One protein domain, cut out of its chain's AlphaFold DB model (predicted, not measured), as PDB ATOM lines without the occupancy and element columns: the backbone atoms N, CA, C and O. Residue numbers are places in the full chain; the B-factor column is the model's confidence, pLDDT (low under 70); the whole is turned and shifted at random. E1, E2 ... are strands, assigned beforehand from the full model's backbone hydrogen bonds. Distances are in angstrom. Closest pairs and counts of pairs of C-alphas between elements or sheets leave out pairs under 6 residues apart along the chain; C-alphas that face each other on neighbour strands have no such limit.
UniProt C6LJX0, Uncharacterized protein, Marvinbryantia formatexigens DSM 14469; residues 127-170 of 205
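AT A GLANCE: This is residues 127 to 170 of the 205 residues of an uncharacterized protein of Marvinbryantia formatexigens DSM 14469 (UniProt C6LJX0). Five short antiparallel strands make one strongly twisted sheet, in order E4 E3 E2 E1 E5, and residues 158 to 165 run back from edge to edge. E1 to E4 form a meander, each the antiparallel neighbour of the one before. The printed part has 44 residues, of which 20, under half, are in the five named strands, with no named helix; the class is all strand, and the whole is compact, with a radius of gyration of the C-alphas of 10.1 A and spans of 26 by 21 by 19 A.

IN THESE COORDINATES: E1, residues 127 to 130, 9.6 A, starts at C-alpha (11.489, -13.022, -5.700). E2 is 140 to 143, 10.0 A; E3 148 to 151, 9.4 A; E4 154 to 157, 9.9 A; E5 166 to 169, 9.8 A, ending at (9.151, -14.207, -9.501).

HOW THE PARTS SIT: In hairpin E1 and E2, N 129 and O 140 are within hydrogen-bond range, 2.8 A. In hairpin E2 and E3, N 150 and O 141 are 2.9 A apart; in hairpin E3 and E4, N 156 and O 149, 2.8 A. E5 is antiparallel to E1 at 155 degrees, N 168 and O 128 2.8 A apart.

THE WHOLE: The farthest C-alphas, Asp 136 and Ile 145, are 26.9 A apart. The printed part has no cut; no printed residue is under 70.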
ATOM      1  N   CYS A 127      12.882 -13.400  -5.539       94.94
ATOM      2  CA  CYS A 127      11.489 -13.022  -5.700       94.94
ATOM      3  C   CYS A 127      11.150 -11.798  -4.847       94.94
ATOM      4  O   CYS A 127      11.890 -11.414  -3.940       94.94
ATOM      5  N   LEU A 128      10.017 -11.180  -5.164       95.62
ATOM      6  CA  LEU A 128       9.388 -10.169  -4.328       95.62
ATOM      7  C   LEU A 128       8.357 -10.842  -3.425       95.62
ATOM      8  O   LEU A 128       7.531 -11.619  -3.901       95.62
ATOM      9  N   VAL A 129       8.391 -10.519  -2.138       95.50
ATOM     10  CA  VAL A 129       7.408 -10.948  -1.143       95.50
ATOM     11  C   VAL A 129       6.498  -9.768  -0.851       95.50
ATOM     12  O   VAL A 129       6.945  -8.767  -0.293       95.50
ATOM     13  N   ALA A 130       5.233  -9.886  -1.245       94.56
ATOM     14  CA  ALA A 130       4.210  -8.874  -1.019       94.56
ATOM     15  C   ALA A 130       3.159  -9.383  -0.028       94.56
ATOM     16  O   ALA A 130       2.822 -10.571  -0.008       94.56
ATOM     17  N   ASP A 131       2.628  -8.472   0.780       93.69
ATOM     18  CA  ASP A 131       1.534  -8.759   1.696       93.69
ATOM     19  C   ASP A 131       0.195  -8.403   1.037       93.69
ATOM     20  O   ASP A 131      -0.095  -7.218   0.869       93.69
ATOM     21  N   PRO A 132      -0.639  -9.383   0.645       91.06
ATOM     22  CA  PRO A 132      -1.923  -9.076   0.020       91.06
ATOM     23  C   PRO A 132      -2.880  -8.342   0.969       91.06
ATOM     24  O   PRO A 132      -3.797  -7.673   0.499       91.06
ATOM     25  N   GLU A 133      -2.671  -8.442   2.286       91.38
ATOM     26  CA  GLU A 133      -3.463  -7.725   3.291       91.38
ATOM     27  C   GLU A 133      -2.965  -6.288   3.523       91.38
ATOM     28  O   GLU A 133      -3.672  -5.484   4.129       91.38
ATOM     29  N   ASN A 134      -1.776  -5.938   3.017       90.94
ATOM     30  CA  ASN A 134      -1.165  -4.621   3.170       90.94
ATOM     31  C   ASN A 134      -0.502  -4.156   1.864       90.94
ATOM     32  O   ASN A 134       0.716  -4.217   1.699       90.94
ATOM     33  N   LEU A 135      -1.331  -3.673   0.936       84.88
ATOM     34  CA  LEU A 135      -0.911  -3.263  -0.409       84.88
ATOM     35  C   LEU A 135      -0.050  -1.988  -0.442       84.88
ATOM     36  O   LEU A 135       0.593  -1.736  -1.459       84.88
ATOM     37  N   ASP A 136      -0.035  -1.198   0.637       90.00
ATOM     38  CA  ASP A 136       0.757   0.037   0.736       90.00
ATOM     39  C   ASP A 136       2.212  -0.224   1.166       90.00
ATOM     40  O   ASP A 136       3.049   0.678   1.109       90.00
ATOM     41  N   ALA A 137       2.529  -1.442   1.621       90.75
ATOM     42  CA  ALA A 137       3.890  -1.814   1.985       90.75
ATOM     43  C   ALA A 137       4.723  -2.167   0.748       90.75
ATOM     44  O   ALA A 137       4.300  -2.953  -0.104       90.75
ATOM     45  N   ASP A 138       5.949  -1.646   0.695       91.06
ATOM     46  CA  ASP A 138       6.902  -2.028  -0.342       91.06
ATOM     47  C   ASP A 138       7.224  -3.532  -0.255       91.06
ATOM     48  O   ASP A 138       7.473  -4.060   0.837       91.06
ATOM     49  N   PRO A 139       7.250  -4.246  -1.395       92.94
ATOM     50  CA  PRO A 139       7.578  -5.658  -1.406       92.94
ATOM     51  C   PRO A 139       9.049  -5.896  -1.053       92.94
ATOM     52  O   PRO A 139       9.949  -5.140  -1.421       92.94
ATOM     53  N   ILE A 140       9.302  -7.013  -0.381       94.44
ATOM     54  CA  ILE A 140      10.627  -7.385   0.118       94.44
ATOM     55  C   ILE A 140      11.318  -8.281  -0.906       94.44
ATOM     56  O   ILE A 140      10.741  -9.275  -1.340       94.44
ATOM     57  N   ILE A 141      12.570  -7.991  -1.260       95.31
ATOM     58  CA  ILE A 141      13.371  -8.892  -2.098       95.31
ATOM     59  C   ILE A 141      13.880 -10.054  -1.234       95.31
ATOM     60  O   ILE A 141      14.548  -9.844  -0.222       95.31
ATOM     61  N   TYR A 142      13.586 -11.282  -1.647       96.00
ATOM     62  CA  TYR A 142      13.901 -12.508  -0.919       96.00
ATOM     63  C   TYR A 142      14.469 -13.565  -1.863       96.00
ATOM     64  O   TYR A 142      14.026 -13.678  -3.002       96.00
ATOM     65  N   ASN A 143      15.426 -14.365  -1.400       95.25
ATOM     66  CA  ASN A 143      15.901 -15.533  -2.135       95.25
ATOM     67  C   ASN A 143      15.406 -16.809  -1.452       95.25
ATOM     68  O   ASN A 143      15.702 -17.047  -0.281       95.25
ATOM     69  N   THR A 144      14.682 -17.658  -2.181       94.00
ATOM     70  CA  THR A 144      14.074 -18.860  -1.588       94.00
ATOM     71  C   THR A 144      15.055 -20.006  -1.332       94.00
ATOM     72  O   THR A 144      14.729 -20.894  -0.546       94.00
ATOM     73  N   ILE A 145      16.255 -19.985  -1.927       94.06
ATOM     74  CA  ILE A 145      17.312 -20.976  -1.660       94.06
ATOM     75  C   ILE A 145      18.084 -20.591  -0.400       94.06
ATOM     76  O   ILE A 145      18.178 -21.381   0.535       94.06
ATOM     77  N   THR A 146      18.638 -19.376  -0.360       94.06
ATOM     78  CA  THR A 146      19.462 -18.925   0.775       94.06
ATOM     79  C   THR A 146      18.621 -18.511   1.973       94.06
ATOM     80  O   THR A 146      19.146 -18.402   3.078       94.06
ATOM     81  N   ARG A 147      17.319 -18.279   1.757       94.19
ATOM     82  CA  ARG A 147      16.363 -17.771   2.746       94.19
ATOM     83  C   ARG A 147      16.766 -16.405   3.304       94.19
ATOM     84  O   ARG A 147      16.403 -16.061   4.425       94.19
ATOM     85  N   LYS A 148      17.507 -15.625   2.512       95.25
ATOM     86  CA  LYS A 148      17.978 -14.284   2.867       95.25
ATOM     87  C   LYS A 148      17.086 -13.215   2.262       95.25
ATOM     88  O   LYS A 148      16.520 -13.387   1.184       95.25
ATOM     89  N   VAL A 149      17.011 -12.091   2.959       96.06
ATOM     90  CA  VAL A 149      16.372 -10.867   2.476       96.06
ATOM     91  C   VAL A 149      17.442  -9.924   1.950       96.06
ATOM     92  O   VAL A 149      18.519  -9.837   2.535       96.06
ATOM     93  N   TYR A 150      17.153  -9.211   0.866       95.06
ATOM     94  CA  TYR A 150      18.017  -8.144   0.382       95.06
ATOM     95  C   TYR A 150      17.594  -6.796   0.975       95.06
ATOM     96  O   TYR A 150      16.485  -6.320   0.732       95.06
ATOM     97  N   GLU A 151      18.477  -6.185   1.761       92.69
ATOM     98  CA  GLU A 151      18.244  -4.921   2.462       92.69
ATOM     99  C   GLU A 151      19.571  -4.159   2.608       92.69
ATOM    100  O   GLU A 151      20.620  -4.769   2.805       92.69
ATOM    101  N   ASN A 152      19.553  -2.824   2.500       90.88
ATOM    102  CA  ASN A 152      20.755  -1.979   2.633       90.88
ATOM    103  C   ASN A 152      21.940  -2.442   1.760       90.88
ATOM    104  O   ASN A 152      23.087  -2.478   2.205       90.88
ATOM    105  N   ASN A 153      21.649  -2.814   0.510       91.50
ATOM    106  CA  ASN A 153      22.608  -3.328  -0.471       91.50
ATOM    107  C   ASN A 153      23.304  -4.648  -0.073       91.50
ATOM    108  O   ASN A 153      24.369  -4.962  -0.610       91.50
ATOM    109  N   ALA A 154      22.714  -5.441   0.825       93.69
ATOM    110  CA  ALA A 154      23.268  -6.718   1.266       93.69
ATOM    111  C   ALA A 154      22.195  -7.804   1.444       93.69
ATOM    112  O   ALA A 154      21.047  -7.525   1.781       93.69
ATOM    113  N   TRP A 155      22.591  -9.066   1.258       94.19
ATOM    114  CA  TRP A 155      21.779 -10.227   1.627       94.19
ATOM    115  C   TRP A 155      21.969 -10.546   3.110       94.19
ATOM    116  O   TRP A 155      23.070 -10.901   3.530       94.19
ATOM    117  N   ILE A 156      20.896 -10.457   3.891       94.88
ATOM    118  CA  ILE A 156      20.903 -10.678   5.337       94.88
ATOM    119  C   ILE A 156      20.045 -11.880   5.728       94.88
ATOM    120  O   ILE A 156      19.016 -12.171   5.115       94.88
ATOM    121  N   GLU A 157      20.471 -12.578   6.776       91.06
ATOM    122  CA  GLU A 157      19.676 -13.630   7.405       91.06
ATOM    123  C   GLU A 157      18.605 -12.980   8.272       91.06
ATOM    124  O   GLU A 157      18.902 -12.274   9.236       91.06
ATOM    125  N   ARG A 158      17.349 -13.183   7.884       87.81
ATOM    126  CA  ARG A 158      16.192 -12.645   8.585       87.81
ATOM    127  C   ARG A 158      15.036 -13.613   8.430       87.81
ATOM    128  O   ARG A 158      14.646 -13.923   7.304       87.81
ATOM    129  N   ASP A 159      14.473 -14.042   9.553       86.25
ATOM    130  CA  ASP A 159      13.258 -14.846   9.537       86.25
ATOM    131  C   ASP A 159      12.117 -14.026   8.933       86.25
ATOM    132  O   ASP A 159      11.818 -12.910   9.362       86.25
ATOM    133  N   LEU A 160      11.505 -14.584   7.894       89.38
ATOM    134  CA  LEU A 160      10.382 -13.992   7.190       89.38
ATOM    135  C   LEU A 160       9.251 -15.015   7.167       89.38
ATOM    136  O   LEU A 160       9.412 -16.105   6.614       89.38
ATOM    137  N   ASP A 161       8.118 -14.665   7.773       90.56
ATOM    138  CA  ASP A 161       6.916 -15.482   7.668       90.56
ATOM    139  C   ASP A 161       6.309 -15.310   6.274       90.56
ATOM    140  O   ASP A 161       5.904 -14.215   5.877       90.56
ATOM    141  N   LEU A 162       6.291 -16.405   5.520       92.25
ATOM    142  CA  LEU A 162       5.741 -16.454   4.169       92.25
ATOM    143  C   LEU A 162       4.263 -16.866   4.164       92.25
ATOM    144  O   LEU A 162       3.647 -16.898   3.098       92.25
ATOM    145  N   SER A 163       3.681 -17.190   5.323       93.25
ATOM    146  CA  SER A 163       2.275 -17.572   5.428       93.25
ATOM    147  C   SER A 163       1.367 -16.443   4.938       93.25
ATOM    148  O   SER A 163       1.466 -15.300   5.381       93.25
ATOM    149  N   GLY A 164       0.502 -16.756   3.971       91.75
ATOM    150  CA  GLY A 164      -0.405 -15.780   3.361       91.75
ATOM    151  C   GLY A 164       0.273 -14.710   2.494       91.75
ATOM    152  O   GLY A 164      -0.425 -13.840   1.983       91.75
ATOM    153  N   LYS A 165       1.599 -14.757   2.288       94.12
ATOM    154  CA  LYS A 165       2.318 -13.800   1.432       94.12
ATOM    155  C   LYS A 165       2.327 -14.243  -0.028       94.12
ATOM    156  O   LYS A 165       2.354 -15.434  -0.341       94.12
ATOM    157  N   LEU A 166       2.353 -13.268  -0.933       94.12
ATOM    158  CA  LEU A 166       2.500 -13.503  -2.364       94.12
ATOM    159  C   LEU A 166       3.984 -13.480  -2.750       94.12
ATOM    160  O   LEU A 166       4.671 -12.493  -2.495       94.12
ATOM    161  N   LEU A 167       4.459 -14.546  -3.401       95.38
ATOM    162  CA  LEU A 167       5.802 -14.620  -3.983       95.38
ATOM    163  C   LEU A 167       5.743 -14.327  -5.483       95.38
ATOM    164  O   LEU A 167       5.168 -15.098  -6.252       95.38
ATOM    165  N   ILE A 168       6.365 -13.230  -5.905       93.94
ATOM    166  CA  ILE A 168       6.378 -12.780  -7.297       93.94
ATOM    167  C   ILE A 168       7.780 -12.997  -7.863       93.94
ATOM    168  O   ILE A 168       8.736 -12.319  -7.482       93.94
ATOM    169  N   TYR A 169       7.904 -13.947  -8.787       90.75
ATOM    170  CA  TYR A 169       9.151 -14.207  -9.501       90.75
ATOM    171  C   TYR A 169       9.211 -13.351 -10.758       90.75
ATOM    172  O   TYR A 169       8.345 -13.435 -11.631       90.75
ATOM    173  N   ILE A 170      10.252 -12.530 -10.859       80.94
ATOM    174  CA  ILE A 170      10.499 -11.746 -12.063       80.94
ATOM    175  C   ILE A 170      11.157 -12.678 -13.074       80.94
ATOM    176  O   ILE A 170      12.184 -13.298 -12.792       80.94
TER     177      ILE A 170